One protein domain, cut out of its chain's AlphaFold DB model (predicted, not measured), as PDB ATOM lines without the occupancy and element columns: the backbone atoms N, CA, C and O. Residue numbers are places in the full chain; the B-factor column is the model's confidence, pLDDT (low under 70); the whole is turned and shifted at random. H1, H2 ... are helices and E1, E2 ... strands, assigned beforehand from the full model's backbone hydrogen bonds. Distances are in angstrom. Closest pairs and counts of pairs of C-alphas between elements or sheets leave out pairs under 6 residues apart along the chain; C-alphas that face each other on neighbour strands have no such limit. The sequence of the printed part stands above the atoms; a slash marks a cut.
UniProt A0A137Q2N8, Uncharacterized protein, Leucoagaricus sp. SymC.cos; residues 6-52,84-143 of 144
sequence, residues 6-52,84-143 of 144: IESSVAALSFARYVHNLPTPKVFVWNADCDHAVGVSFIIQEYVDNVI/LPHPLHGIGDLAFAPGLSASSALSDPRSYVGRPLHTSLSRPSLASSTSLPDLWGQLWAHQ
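AT A GLANCE: This is residues 6 to 52 and 84 to 143 of the 144 residues of an uncharacterized protein of Leucoagaricus sp. SymC.cos (UniProt A0A137Q2N8). There is little regular structure: helix H1 lies between two small antiparallel hairpins, E1-E2 and E3-E4, and H2 sits far off beyond residues 117 to 131. The 107 printed residues, 42 in named elements, run H1 E1 E2 E3 E4 H2, class mixed. The whole is loose, radius of gyration of the C-alphas 17.7 A, spanning 47 by 37 by 31 A.

HOW THE PARTS SIT: Look first at the hairpin E3, residues 92 to 96, and E4, 112 to 116: N 93 and O 115, 2.8 A apart, are within hydrogen-bond range. H1, residues 6 to 18, comes closest to E3 at the C-alphas of Ala 11 and Ala 95, 5.1 A. In the hairpin E1, residues 27 to 31, and E2, 42 to 45, N 31 and O 42 are within hydrogen-bond range at 2.9 A. The closest C-alphas of H1 and E1 are Val 10 and Val 27, 6.9 A. H2, residues 132 to 141, is apart from H1. In both helices every O i to N i+4 pair is within hydrogen-bond range.

IN THESE COORDINATES: From C-alpha 6 at (24.240, -37.826, 1.372) H1 runs 18.0 A; H2 runs 14.4 A to C-alpha 141 at (18.412, -10.407, 12.502).

THE WHOLE: Residues 53 to 83 are not printed, a 30.2 A gap between C-alphas 52 and 84. Links E3 to E4 and E4 to H2 are long. Residues under pLDDT 70 include 118 to 128.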
ATOM      1  N   ILE A   6      23.247 -36.853   0.914       89.12
ATOM      2  CA  ILE A   6      24.240 -37.826   1.372       89.12
ATOM      3  C   ILE A   6      25.410 -37.956   0.394       89.12
ATOM      4  O   ILE A   6      26.553 -37.856   0.826       89.12
ATOM      5  N   GLU A   7      25.158 -38.137  -0.909       88.69
ATOM      6  CA  GLU A   7      26.241 -38.287  -1.897       88.69
ATOM      7  C   GLU A   7      27.124 -37.034  -1.919       88.69
ATOM      8  O   GLU A   7      28.348 -37.138  -1.861       88.69
ATOM      9  N   SER A   8      26.495 -35.853  -1.943       90.00
ATOM     10  CA  SER A   8      27.209 -34.572  -1.945       90.00
ATOM     11  C   SER A   8      28.034 -34.374  -0.672       90.00
ATOM     12  O   SER A   8      29.217 -34.036  -0.738       90.00
ATOM     13  N   SER A   9      27.461 -34.697   0.491       91.69
ATOM     14  CA  SER A   9      28.167 -34.640   1.777       91.69
ATOM     15  C   SER A   9      29.391 -35.556   1.798       91.69
ATOM     16  O   SER A   9      30.474 -35.147   2.218       91.69
ATOM     17  N   VAL A  10      29.251 -36.790   1.308       93.56
ATOM     18  CA  VAL A  10      30.357 -37.756   1.263       93.56
ATOM     19  C   VAL A  10      31.438 -37.320   0.276       93.56
ATOM     20  O   VAL A  10      32.627 -37.447   0.582       93.56
ATOM     21  N   ALA A  11      31.053 -36.778  -0.883       92.25
ATOM     22  CA  ALA A  11      31.993 -36.228  -1.851       92.25
ATOM     23  C   ALA A  11      32.768 -35.044  -1.257       92.25
ATOM     24  O   ALA A  11      33.993 -35.026  -1.346       92.25
ATOM     25  N   ALA A  12      32.089 -34.107  -0.588       92.12
ATOM     26  CA  ALA A  12      32.713 -32.959   0.069       92.12
ATOM     27  C   ALA A  12      33.693 -33.378   1.177       92.12
ATOM     28  O   ALA A  12      34.835 -32.918   1.193       92.12
ATOM     29  N   LEU A  13      33.290 -34.304   2.060       94.00
ATOM     30  CA  LEU A  13      34.161 -34.843   3.111       94.00
ATOM     31  C   LEU A  13      35.401 -35.530   2.528       94.00
ATOM     32  O   LEU A  13      36.510 -35.316   3.020       94.00
ATOM     33  N   SER A  14      35.217 -36.321   1.468       93.25
ATOM     34  CA  SER A  14      36.307 -37.031   0.789       93.25
ATOM     35  C   SER A  14      37.260 -36.061   0.094       93.25
ATOM     36  O   SER A  14      38.473 -36.194   0.225       93.25
ATOM     37  N   PHE A  15      36.730 -35.048  -0.589       92.19
ATOM     38  CA  PHE A  15      37.527 -34.032  -1.266       92.19
ATOM     39  C   PHE A  15      38.362 -33.219  -0.276       92.19
ATOM     40  O   PHE A  15      39.576 -33.101  -0.437       92.19
ATOM     41  N   ALA A  16      37.738 -32.736   0.804       93.62
ATOM     42  CA  ALA A  16      38.435 -32.041   1.878       93.62
ATOM     43  C   ALA A  16      39.589 -32.891   2.442       93.62
ATOM     44  O   ALA A  16      40.709 -32.397   2.565       93.62
ATOM     45  N   ARG A  17      39.348 -34.185   2.703       94.06
ATOM     46  CA  ARG A  17      40.365 -35.090   3.258       94.06
ATOM     47  C   ARG A  17      41.496 -35.401   2.291       94.06
ATOM     48  O   ARG A  17      42.656 -35.334   2.670       94.06
ATOM     49  N   TYR A  18      41.166 -35.821   1.075       92.75
ATOM     50  CA  TYR A  18      42.129 -36.466   0.181       92.75
ATOM     51  C   TYR A  18      42.747 -35.519  -0.846       92.75
ATOM     52  O   TYR A  18      43.824 -35.829  -1.353       92.75
ATOM     53  N   VAL A  19      42.086 -34.398  -1.154       91.25
ATOM     54  CA  VAL A  19      42.602 -33.372  -2.074       91.25
ATOM     55  C   VAL A  19      43.210 -32.206  -1.299       91.25
ATOM     56  O   VAL A  19      44.310 -31.768  -1.624       91.25
ATOM     57  N   HIS A  20      42.534 -31.734  -0.249       91.38
ATOM     58  CA  HIS A  20      43.000 -30.603   0.561       91.38
ATOM     59  C   HIS A  20      43.740 -30.999   1.846       91.38
ATOM     60  O   HIS A  20      44.221 -30.117   2.553       91.38
ATOM     61  N   ASN A  21      43.868 -32.296   2.146       92.38
ATOM     62  CA  ASN A  21      44.517 -32.804   3.363       92.38
ATOM     63  C   ASN A  21      43.928 -32.238   4.669       92.38
ATOM     64  O   ASN A  21      44.627 -32.133   5.676       92.38
ATOM     65  N   LEU A  22      42.638 -31.888   4.670       94.12
ATOM     66  CA  LEU A  22      41.941 -31.422   5.864       94.12
ATOM     67  C   LEU A  22      41.559 -32.603   6.771       94.12
ATOM     68  O   LEU A  22      41.213 -33.681   6.276       94.12
ATOM     69  N   PRO A  23      41.561 -32.423   8.104       92.00
ATOM     70  CA  PRO A  23      41.271 -33.490   9.058       92.00
ATOM     71  C   PRO A  23      39.760 -33.749   9.198       92.00
ATOM     72  O   PRO A  23      39.188 -33.629  10.278       92.00
ATOM     73  N   THR A  24      39.082 -34.110   8.106       93.06
ATOM     74  CA  THR A  24      37.663 -34.505   8.125       93.06
ATOM     75  C   THR A  24      37.506 -36.006   8.402       93.06
ATOM     76  O   THR A  24      38.383 -36.776   8.004       93.06
ATOM     77  N   PRO A  25      36.418 -36.473   9.046       92.94
ATOM     78  CA  PRO A  25      36.215 -37.897   9.323       92.94
ATOM     79  C   PRO A  25      36.275 -38.767   8.064       92.94
ATOM     80  O   PRO A  25      35.699 -38.431   7.024       92.94
ATOM     81  N   LYS A  26      36.939 -39.924   8.148       93.19
ATOM     82  CA  LYS A  26      36.946 -40.893   7.046       93.19
ATOM     83  C   LYS A  26      35.570 -41.540   6.877       93.19
ATOM     84  O   LYS A  26      35.078 -42.192   7.791       93.19
ATOM     85  N   VAL A  27      34.985 -41.460   5.685       93.38
ATOM     86  CA  VAL A  27      33.767 -42.217   5.349       93.38
ATOM     87  C   VAL A  27      34.131 -43.668   5.024       93.38
ATOM     88  O   VAL A  27      35.001 -43.921   4.189       93.38
ATOM     89  N   PHE A  28      33.476 -44.625   5.685       92.06
ATOM     90  CA  PHE A  28      33.667 -46.059   5.447       92.06
ATOM     91  C   PHE A  28      32.656 -46.611   4.449       92.06
ATOM     92  O   PHE A  28      33.022 -47.343   3.535       92.06
ATOM     93  N   VAL A  29      31.382 -46.263   4.628       91.50
ATOM     94  CA  VAL A  29      30.292 -46.671   3.742       91.50
ATOM     95  C   VAL A  29      29.160 -45.664   3.847       91.50
ATOM     96  O   VAL A  29      28.981 -45.012   4.872       91.50
ATOM     97  N   TRP A  30      28.387 -45.525   2.785       92.00
ATOM     98  CA  TRP A  30      27.208 -44.677   2.749       92.00
ATOM     99  C   TRP A  30      26.186 -45.288   1.797       92.00
ATOM    100  O   TRP A  30      26.545 -46.060   0.905       92.00
ATOM    101  N   ASN A  31      24.919 -44.947   1.991       89.50
ATOM    102  CA  ASN A  31      23.856 -45.251   1.047       89.50
ATOM    103  C   ASN A  31      22.917 -44.047   0.953       89.50
ATOM    104  O   ASN A  31      22.430 -43.548   1.966       89.50
ATOM    105  N   ALA A  32      22.712 -43.562  -0.266       87.62
ATOM    106  CA  ALA A  32      21.807 -42.459  -0.561       87.62
ATOM    107  C   ALA A  32      20.363 -42.914  -0.809       87.62
ATOM    108  O   ALA A  32      19.465 -42.073  -0.746       87.62
ATOM    109  N   ASP A  33      20.163 -44.193  -1.132       85.88
ATOM    110  CA  ASP A  33      18.855 -44.803  -1.345       85.88
ATOM    111  C   ASP A  33      18.225 -45.185   0.002       85.88
ATOM    112  O   ASP A  33      18.918 -45.306   1.007       85.88
ATOM    113  N   CYS A  34      16.913 -45.383   0.005       83.94
ATOM    114  CA  CYS A  34      16.162 -45.977   1.102       83.94
ATOM    115  C   CYS A  34      15.743 -47.429   0.795       83.94
ATOM    116  O   CYS A  34      15.223 -48.100   1.686       83.94
ATOM    117  N   ASP A  35      15.971 -47.934  -0.426       86.56
ATOM    118  CA  ASP A  35      15.665 -49.316  -0.831       86.56
ATOM    119  C   ASP A  35      16.712 -50.326  -0.320       86.56
ATOM    120  O   ASP A  35      17.485 -50.938  -1.056       86.56
ATOM    121  N   HIS A  36      16.797 -50.453   1.001       83.06
ATOM    122  CA  HIS A  36      17.629 -51.436   1.691       83.06
ATOM    123  C   HIS A  36      17.057 -51.733   3.084       83.06
ATOM    124  O   HIS A  36      16.165 -51.047   3.572       83.06
ATOM    125  N   ALA A  37      17.607 -52.735   3.777       85.62
ATOM    126  CA  ALA A  37      17.067 -53.245   5.045       85.62
ATOM    127  C   ALA A  37      16.942 -52.215   6.189       85.62
ATOM    128  O   ALA A  37      16.200 -52.444   7.138       85.62
ATOM    129  N   VAL A  38      17.672 -51.099   6.118       86.31
ATOM    130  CA  VAL A  38      17.633 -50.027   7.131       86.31
ATOM    131  C   VAL A  38      16.547 -48.989   6.796       86.31
ATOM    132  O   VAL A  38      16.110 -48.263   7.683       86.31
ATOM    133  N   GLY A  39      16.069 -48.941   5.546       87.69
ATOM    134  CA  GLY A  39      14.931 -48.122   5.115       87.69
ATOM    135  C   GLY A  39      15.178 -46.610   5.070       87.69
ATOM    136  O   GLY A  39      14.244 -45.854   4.807       87.69
ATOM    137  N   VAL A  40      16.403 -46.158   5.349       87.25
ATOM    138  CA  VAL A  40      16.786 -44.741   5.377       87.25
ATOM    139  C   VAL A  40      18.207 -44.545   4.866       87.25
ATOM    140  O   VAL A  40      19.089 -45.348   5.160       87.25
ATOM    141  N   SER A  41      18.446 -43.430   4.181       89.44
ATOM    142  CA  SER A  41      19.783 -43.035   3.742       89.44
ATOM    143  C   SER A  41      20.745 -42.851   4.927       89.44
ATOM    144  O   SER A  41      20.349 -42.297   5.956       89.44
ATOM    145  N   PHE A  42      22.009 -43.255   4.788       90.62
ATOM    146  CA  PHE A  42      22.982 -43.223   5.884       90.62
ATOM    147  C   PHE A  42      24.424 -42.960   5.435       90.62
ATOM    148  O   PHE A  42      24.803 -43.206   4.289       90.62
ATOM    149  N   ILE A  43      25.249 -42.526   6.392       94.00
ATOM    150  CA  ILE A  43      26.714 -42.462   6.305       94.00
ATOM    151  C   ILE A  43      27.271 -43.160   7.548       94.00
ATOM    152  O   ILE A  43      26.884 -42.839   8.668       94.00
ATOM    153  N   ILE A  44      28.186 -44.103   7.353       94.31
ATOM    154  CA  ILE A  44      29.024 -44.681   8.405       94.31
ATOM    155  C   ILE A  44      30.432 -44.131   8.201       94.31
ATOM    156  O   ILE A  44      31.048 -44.318   7.148       94.31
ATOM    157  N   GLN A  45      30.946 -43.458   9.222       95.25
ATOM    158  CA  GLN A  45      32.223 -42.759   9.182       95.25
ATOM    159  C   GLN A  45      33.043 -43.014  10.447       95.25
ATOM    160  O   GLN A  45      32.560 -43.600  11.416       95.25
ATOM    161  N   GLU A  46      34.294 -42.576  10.407       95.88
ATOM    162  CA  GLU A  46      35.223 -42.544  11.527       95.88
ATOM    163  C   GLU A  46      34.602 -41.844  12.734       95.88
ATOM    164  O   GLU A  46      34.056 -40.744  12.633       95.88
ATOM    165  N   TYR A  47      34.705 -42.511  13.881       94.31
ATOM    166  CA  TYR A  47      34.378 -41.927  15.167       94.31
ATOM    167  C   TYR A  47      35.634 -41.271  15.732       94.31
ATOM    168  O   TYR A  47      36.641 -41.947  15.948       94.31
ATOM    169  N   VAL A  48      35.573 -39.960  15.950       89.62
ATOM    170  CA  VAL A  48      36.645 -39.206  16.603       89.62
ATOM    171  C   VAL A  48      36.261 -39.057  18.068       89.62
ATOM    172  O   VAL A  48      35.297 -38.368  18.394       89.62
ATOM    173  N   ASP A  49      36.986 -39.754  18.935       90.56
ATOM    174  CA  ASP A  49      36.791 -39.678  20.380       90.56
ATOM    175  C   ASP A  49      37.571 -38.494  20.978       90.56
ATOM    176  O   ASP A  49      38.543 -38.018  20.390       90.56
ATOM    177  N   ASN A  50      37.174 -38.050  22.171       86.81
ATOM    178  CA  ASN A  50      37.830 -36.980  22.932       86.81
ATOM    179  C   ASN A  50      37.913 -35.634  22.185       86.81
ATOM    180  O   ASN A  50      38.861 -34.866  22.370       86.81
ATOM    181  N   VAL A  51      36.916 -35.330  21.348       85.88
ATOM    182  CA  VAL A  51      36.793 -34.020  20.699       85.88
ATOM    183  C   VAL A  51      36.412 -32.979  21.745       85.88
ATOM    184  O   VAL A  51      35.381 -33.095  22.403       85.88
ATOM    185  N   ILE A  52      37.247 -31.952  21.872       86.50
ATOM    186  CA  ILE A  52      36.929 -30.748  22.636       86.50
ATOM    187  C   ILE A  52      36.422 -29.719  21.639       86.50
ATOM    188  O   ILE A  52      37.172 -29.238  20.786       86.50
ATOM    189  N   LEU A  84      39.672 -24.004  -6.668       81.81
ATOM    190  CA  LEU A  84      39.484 -25.412  -6.986       81.81
ATOM    191  C   LEU A  84      40.168 -25.735  -8.323       81.81
ATOM    192  O   LEU A  84      40.172 -24.894  -9.220       81.81
ATOM    193  N   PRO A  85      40.727 -26.941  -8.500       77.94
ATOM    194  CA  PRO A  85      41.315 -27.343  -9.771       77.94
ATOM    195  C   PRO A  85      40.237 -27.516 -10.850       77.94
ATOM    196  O   PRO A  85      39.112 -27.932 -10.573       77.94
ATOM    197  N   HIS A  86      40.583 -27.276 -12.116       72.00
ATOM    198  CA  HIS A  86      39.728 -27.665 -13.245       72.00
ATOM    199  C   HIS A  86      39.472 -29.186 -13.196       72.00
ATOM    200  O   HIS A  86      40.442 -29.933 -13.043       72.00
ATOM    201  N   PRO A  87      38.222 -29.685 -13.327       70.62
ATOM    202  CA  PRO A  87      37.008 -29.035 -13.844       70.62
ATOM    203  C   PRO A  87      36.050 -28.454 -12.782       70.62
ATOM    204  O   PRO A  87      34.918 -28.110 -13.107       70.62
ATOM    205  N   LEU A  88      36.461 -28.321 -11.522       80.62
ATOM    206  CA  LEU A  88      35.604 -27.872 -10.414       80.62
ATOM    207  C   LEU A  88      35.411 -26.343 -10.358       80.62
ATOM    208  O   LEU A  88      34.992 -25.797  -9.343       80.62
ATOM    209  N   HIS A  89      35.715 -25.633 -11.446       78.62
ATOM    210  CA  HIS A  89      35.492 -24.193 -11.539       78.62
ATOM    211  C   HIS A  89      33.993 -23.936 -11.747       78.62
ATOM    212  O   HIS A  89      33.502 -23.958 -12.875       78.62
ATOM    213  N   GLY A  90      33.249 -23.706 -10.668       75.12
ATOM    214  CA  GLY A  90      31.824 -23.414 -10.754       75.12
ATOM    215  C   GLY A  90      31.150 -23.298  -9.394       75.12
ATOM    216  O   GLY A  90      31.753 -23.555  -8.358       75.12
ATOM    217  N   ILE A  91      29.879 -22.901  -9.422       78.56
ATOM    218  CA  ILE A  91      29.002 -22.878  -8.250       78.56
ATOM    219  C   ILE A  91      28.084 -24.094  -8.347       78.56
ATOM    220  O   ILE A  91      27.361 -24.249  -9.335       78.56
ATOM    221  N   GLY A  92      28.128 -24.963  -7.341       83.56
ATOM    222  CA  GLY A  92      27.415 -26.228  -7.391       83.56
ATOM    223  C   GLY A  92      27.615 -27.117  -6.173       83.56
ATOM    224  O   GLY A  92      28.323 -26.755  -5.237       83.56
ATOM    225  N   ASP A  93      27.014 -28.300  -6.247       86.00
ATOM    226  CA  ASP A  93      27.236 -29.396  -5.309       86.00
ATOM    227  C   ASP A  93      28.393 -30.266  -5.800       86.00
ATOM    228  O   ASP A  93      28.506 -30.563  -6.995       86.00
ATOM    229  N   LEU A  94      29.247 -30.712  -4.881       88.81
ATOM    230  CA  LEU A  94      30.308 -31.648  -5.222       88.81
ATOM    231  C   LEU A  94      29.737 -33.062  -5.306       88.81
ATOM    232  O   LEU A  94      28.943 -33.467  -4.468       88.81
ATOM    233  N   ALA A  95      30.152 -33.839  -6.295       89.44
ATOM    234  CA  ALA A  95      29.782 -35.243  -6.396       89.44
ATOM    235  C   ALA A  95      30.936 -36.083  -6.933       89.44
ATOM    236  O   ALA A  95      31.908 -35.552  -7.472       89.44
ATOM    237  N   PHE A  96      30.816 -37.402  -6.823       89.62
ATOM    238  CA  PHE A  96      31.763 -38.318  -7.447       89.62
ATOM    239  C   PHE A  96      31.585 -38.332  -8.965       89.62
ATOM    240  O   PHE A  96      30.463 -38.257  -9.483       89.62
ATOM    241  N   ALA A  97      32.700 -38.430  -9.691       89.00
ATOM    242  CA  ALA A  97      32.649 -38.594 -11.134       89.00
ATOM    243  C   ALA A  97      31.956 -39.930 -11.500       89.00
ATOM    244  O   ALA A  97      32.107 -40.934 -10.794       89.00
ATOM    245  N   PRO A  98      31.178 -39.981 -12.595       83.88
ATOM    246  CA  PRO A  98      30.519 -41.211 -13.022       83.88
ATOM    247  C   PRO A  98      31.540 -42.318 -13.306       83.88
ATOM    248  O   PRO A  98      32.588 -42.062 -13.894       83.88
ATOM    249  N   GLY A  99      31.221 -43.559 -12.938       78.06
ATOM    250  CA  GLY A  99      32.093 -44.706 -13.217       78.06
ATOM    251  C   GLY A  99      33.300 -44.838 -12.284       78.06
ATOM    252  O   GLY A  99      34.169 -45.671 -12.544       78.06
ATOM    253  N   LEU A 100      33.349 -44.071 -11.187       76.44
ATOM    254  CA  LEU A 100      34.310 -44.306 -10.115       76.44
ATOM    255  C   LEU A 100      34.167 -45.739  -9.588       76.44
ATOM    256  O   LEU A 100      33.157 -46.107  -8.990       76.44
ATOM    257  N   SER A 101      35.194 -46.558  -9.800       60.25
ATOM    258  CA  SER A 101      35.297 -47.848  -9.120       60.25
ATOM    259  C   SER A 101      35.700 -47.625  -7.663       60.25
ATOM    260  O   SER A 101      36.430 -46.680  -7.362       60.25
ATOM    261  N   ALA A 102      35.317 -48.536  -6.766       58.53
ATOM    262  CA  ALA A 102      35.692 -48.490  -5.345       58.53
ATOM    263  C   ALA A 102      37.222 -48.441  -5.091       58.53
ATOM    264  O   ALA A 102      37.653 -48.118  -3.992       58.53
ATOM    265  N   SER A 103      38.040 -48.736  -6.111       52.56
ATOM    266  CA  SER A 103      39.511 -48.689  -6.095       52.56
ATOM    267  C   SER A 103      40.115 -47.371  -6.622       52.56
ATOM    268  O   SER A 103      41.331 -47.294  -6.810       52.56
ATOM    269  N   SER A 104      39.308 -46.353  -6.924       61.00
ATOM    270  CA  SER A 104      39.815 -45.084  -7.470       61.00
ATOM    271  C   SER A 104      40.571 -44.285  -6.401       61.00
ATOM    272  O   SER A 104      40.174 -44.255  -5.235       61.00
ATOM    273  N   ALA A 105      41.653 -43.611  -6.796       76.88
ATOM    274  CA  ALA A 105      42.415 -42.746  -5.904       76.88
ATOM    275  C   ALA A 105      41.606 -41.477  -5.592       76.88
ATOM    276  O   ALA A 105      41.625 -40.521  -6.362       76.88
ATOM    277  N   LEU A 106      40.919 -41.454  -4.445       87.50
ATOM    278  CA  LEU A 106      40.138 -40.303  -3.957       87.50
ATOM    279  C   LEU A 106      40.965 -39.012  -3.799       87.50
ATOM    280  O   LEU A 106      40.393 -37.941  -3.612       87.50
ATOM    281  N   SER A 107      42.292 -39.111  -3.877       88.44
ATOM    282  CA  SER A 107      43.221 -37.980  -3.920       88.44
ATOM    283  C   SER A 107      43.329 -37.309  -5.292       88.44
ATOM    284  O   SER A 107      43.866 -36.210  -5.369       88.44
ATOM    285  N   ASP A 108      42.852 -37.934  -6.376       88.94
ATOM    286  CA  ASP A 108      42.798 -37.293  -7.696       88.94
ATOM    287  C   ASP A 108      41.577 -36.357  -7.761       88.94
ATOM    288  O   ASP A 108      40.444 -36.847  -7.676       88.94
ATOM    289  N   PRO A 109      41.757 -35.037  -7.970       87.19
ATOM    290  CA  PRO A 109      40.647 -34.100  -8.126       87.19
ATOM    291  C   PRO A 109      39.681 -34.450  -9.266       87.19
ATOM    292  O   PRO A 109      38.517 -34.061  -9.219       87.19
ATOM    293  N   ARG A 110      40.122 -35.216 -10.274       87.62
ATOM    294  CA  ARG A 110      39.266 -35.702 -11.374       87.62
ATOM    295  C   ARG A 110      38.252 -36.749 -10.927       87.62
ATOM    296  O   ARG A 110      37.331 -37.060 -11.677       87.62
ATOM    297  N   SER A 111      38.402 -37.276  -9.712       89.62
ATOM    298  CA  SER A 111      37.408 -38.146  -9.082       89.62
ATOM    299  C   SER A 111      36.141 -37.394  -8.666       89.62
ATOM    300  O   SER A 111      35.169 -38.010  -8.229       89.62
ATOM    301  N   TYR A 112      36.133 -36.068  -8.797       90.44
ATOM    302  CA  TYR A 112      35.043 -35.211  -8.372       90.44
ATOM    303  C   TYR A 112      34.527 -34.376  -9.539       90.44
ATOM    304  O   TYR A 112      35.268 -33.999 -10.449       90.44
ATOM    305  N   VAL A 113      33.234 -34.070  -9.499       90.12
ATOM    306  CA  VAL A 113      32.557 -33.199 -10.459       90.12
ATOM    307  C   VAL A 113      31.704 -32.178  -9.718       90.12
ATOM    308  O   VAL A 113      31.065 -32.503  -8.717       90.12
ATOM    309  N   GLY A 114      31.677 -30.945 -10.223       88.00
ATOM    310  CA  GLY A 114      30.721 -29.935  -9.784       88.00
ATOM    311  C   GLY A 114      29.399 -30.132 -10.516       88.00
ATOM    312  O   GLY A 114      29.354 -30.068 -11.746       88.00
ATOM    313  N   ARG A 115      28.321 -30.387  -9.778       83.12
ATOM    314  CA  ARG A 115      26.954 -30.421 -10.306       83.12
ATOM    315  C   ARG A 115      26.318 -29.047 -10.104       83.12
ATOM    316  O   ARG A 115      26.466 -28.494  -9.022       83.12
ATOM    317  N   PRO A 116      25.610 -28.479 -11.093       79.06
ATOM    318  CA  PRO A 116      24.931 -27.200 -10.914       79.06
ATOM    319  C   PRO A 116      24.018 -27.211  -9.685       79.06
ATOM    320  O   PRO A 116      23.335 -28.203  -9.431       79.06
ATOM    321  N   LEU A 117      23.974 -26.099  -8.948       71.06
ATOM    322  CA  LEU A 117      23.037 -25.936  -7.838       71.06
ATOM    323  C   LEU A 117      21.601 -25.997  -8.374       71.06
ATOM    324  O   LEU A 117      21.139 -25.095  -9.073       71.06
ATOM    325  N   HIS A 118      20.876 -27.057  -8.023       61.00
ATOM    326  CA  HIS A 118      19.444 -27.180  -8.284       61.00
ATOM    327  C   HIS A 118      18.646 -26.541  -7.145       61.00
ATOM    328  O   HIS A 118      17.828 -27.184  -6.494       61.00
ATOM    329  N   THR A 119      18.895 -25.261  -6.878       54.06
ATOM    330  CA  THR A 119      18.096 -24.474  -5.937       54.06
ATOM    331  C   THR A 119      17.462 -23.304  -6.672       54.06
ATOM    332  O   THR A 119      18.107 -22.607  -7.456       54.06
ATOM    333  N   SER A 120      16.176 -23.048  -6.413       48.84
ATOM    334  CA  SER A 120      15.663 -21.696  -6.607       48.84
ATOM    335  C   SER A 120      16.320 -20.856  -5.518       48.84
ATOM    336  O   SER A 120      15.865 -20.857  -4.374       48.84
ATOM    337  N   LEU A 121      17.450 -20.223  -5.827       50.06
ATOM    338  CA  LEU A 121      18.054 -19.246  -4.932       50.06
ATOM    339  C   LEU A 121      17.029 -18.127  -4.725       50.06
ATOM    340  O   LEU A 121      16.921 -17.207  -5.535       50.06
ATOM    341  N   SER A 122      16.265 -18.203  -3.636       54.38
ATOM    342  CA  SER A 122      15.710 -17.005  -3.022       54.38
ATOM    343  C   SER A 122      16.909 -16.106  -2.774       54.38
ATOM    344  O   SER A 122      17.848 -16.505  -2.089       54.38
ATOM    345  N   ARG A 123      16.924 -14.965  -3.466       49.50
ATOM    346  CA  ARG A 123      18.036 -14.015  -3.530       49.50
ATOM    347  C   ARG A 123      18.709 -13.919  -2.149       49.50
ATOM    348  O   ARG A 123      18.010 -13.533  -1.211       49.50
ATOM    349  N   PRO A 124      19.994 -14.291  -1.993       52.09
ATOM    350  CA  PRO A 124      20.647 -14.179  -0.696       52.09
ATOM    351  C   PRO A 124      20.540 -12.724  -0.240       52.09
ATOM    352  O   PRO A 124      20.750 -11.810  -1.047       52.09
ATOM    353  N   SER A 125      20.158 -12.498   1.020       56.12
ATOM    354  CA  SER A 125      20.243 -11.168   1.612       56.12
ATOM    355  C   SER A 125      21.720 -10.799   1.648       56.12
ATOM    356  O   SER A 125      22.500 -11.274   2.468       56.12
ATOM    357  N   LEU A 126      22.133 -10.000   0.667       55.97
ATOM    358  CA  LEU A 126      23.451  -9.399   0.653       55.97
ATOM    359  C   LEU A 126      23.490  -8.433   1.831       55.97
ATOM    360  O   LEU A 126      22.917  -7.345   1.767       55.97
ATOM    361  N   ALA A 127      24.133  -8.860   2.912       59.12
ATOM    362  CA  ALA A 127      24.543  -7.951   3.959       59.12
ATOM    363  C   ALA A 127      25.398  -6.853   3.313       59.12
ATOM    364  O   ALA A 127      26.362  -7.128   2.599       59.12
ATOM    365  N   SER A 128      24.989  -5.602   3.495       68.62
ATOM    366  CA  SER A 128      25.637  -4.445   2.875       68.62
ATOM    367  C   SER A 128      26.855  -3.966   3.663       68.62
ATOM    368  O   SER A 128      27.550  -3.052   3.220       68.62
ATOM    369  N   SER A 129      27.100  -4.553   4.839       72.75
ATOM    370  CA  SER A 129      28.173  -4.122   5.723       72.75
ATOM    371  C   SER A 129      29.524  -4.719   5.344       72.75
ATOM    372  O   SER A 129      29.656  -5.915   5.093       72.75
ATOM    373  N   THR A 130      30.549  -3.874   5.379       71.75
ATOM    374  CA  THR A 130      31.964  -4.252   5.277       71.75
ATOM    375  C   THR A 130      32.614  -4.473   6.648       71.75
ATOM    376  O   THR A 130      33.776  -4.869   6.721       71.75
ATOM    377  N   SER A 131      31.879  -4.226   7.738       76.88
ATOM    378  CA  SER A 131      32.308  -4.453   9.120       76.88
ATOM    379  C   SER A 131      31.830  -5.830   9.588       76.88
ATOM    380  O   SER A 131      30.652  -6.168   9.465       76.88
ATOM    381  N   LEU A 132      32.748  -6.637  10.128       65.00
ATOM    382  CA  LEU A 132      32.473  -8.012  10.555       65.00
ATOM    383  C   LEU A 132      31.453  -8.098  11.717       65.00
ATOM    384  O   LEU A 132      30.578  -8.961  11.652       65.00
ATOM    385  N   PRO A 133      31.473  -7.204  12.730       76.88
ATOM    386  CA  PRO A 133      30.426  -7.158  13.755       76.88
ATOM    387  C   PRO A 133      29.033  -6.829  13.196       76.88
ATOM    388  O   PRO A 133      28.053  -7.478  13.557       76.88
ATOM    389  N   ASP A 134      28.940  -5.861  12.282       74.12
ATOM    390  CA  ASP A 134      27.656  -5.437  11.711       74.12
ATOM    391  C   ASP A 134      27.111  -6.464  10.710       74.12
ATOM    392  O   ASP A 134      25.903  -6.685  10.644       74.12
ATOM    393  N   LEU A 135      27.998  -7.126   9.960       74.88
ATOM    394  CA  LEU A 135      27.671  -8.266   9.104       74.88
ATOM    395  C   LEU A 135      27.019  -9.386   9.924       74.88
ATOM    396  O   LEU A 135      25.956  -9.885   9.553       74.88
ATOM    397  N   TRP A 136      27.620  -9.745  11.064       71.06
ATOM    398  CA  TRP A 136      27.054 -10.756  11.958       71.06
ATOM    399  C   TRP A 136      25.710 -10.333  12.548       71.06
ATOM    400  O   TRP A 136      24.787 -11.146  12.588       71.06
ATOM    401  N   GLY A 137      25.560  -9.061  12.929       75.50
ATOM    402  CA  GLY A 137      24.277  -8.517  13.379       75.50
ATOM    403  C   GLY A 137      23.179  -8.608  12.312       75.50
ATOM    404  O   GLY A 137      22.060  -9.023  12.611       75.50
ATOM    405  N   GLN A 138      23.502  -8.282  11.057       76.38
ATOM    406  CA  GLN A 138      22.565  -8.361   9.929       76.38
ATOM    407  C   GLN A 138      22.137  -9.803   9.629       76.38
ATOM    408  O   GLN A 138      20.955 -10.057   9.403       76.38
ATOM    409  N   LEU A 139      23.074 -10.754   9.662       69.44
ATOM    410  CA  LEU A 139      22.773 -12.170   9.441       69.44
ATOM    411  C   LEU A 139      21.894 -12.756  10.556       69.44
ATOM    412  O   LEU A 139      20.979 -13.524  10.266       69.44
ATOM    413  N   TRP A 140      22.130 -12.364  11.811       68.88
ATOM    414  CA  TRP A 140      21.356 -12.847  12.958       68.88
ATOM    415  C   TRP A 140      19.924 -12.294  12.987       68.88
ATOM    416  O   TRP A 140      18.982 -13.014  13.312       68.88
ATOM    417  N   ALA A 141      19.733 -11.032  12.588       71.50
ATOM    418  CA  ALA A 141      18.412 -10.407  12.502       71.50
ATOM    419  C   ALA A 141      17.498 -11.050  11.442       71.50
ATOM    420  O   ALA A 141      16.281 -10.950  11.547       71.50
ATOM    421  N   HIS A 142      18.073 -11.718  10.439       62.09
ATOM    422  CA  HIS A 142      17.328 -12.409   9.386       62.09
ATOM    423  C   HIS A 142      16.826 -13.812   9.775       62.09
ATOM    424  O   HIS A 142      16.113 -14.423   8.981       62.09
ATOM    425  N   GLN A 143      17.196 -14.335  10.952       55.31
ATOM    426  CA  GLN A 143      16.778 -15.665  11.424       55.31
ATOM    427  C   GLN A 143      15.562 -15.654  12.378       55.31
ATOM    428  O   GLN A 143      15.091 -16.732  12.737       55.31
TER     429      GLN A 143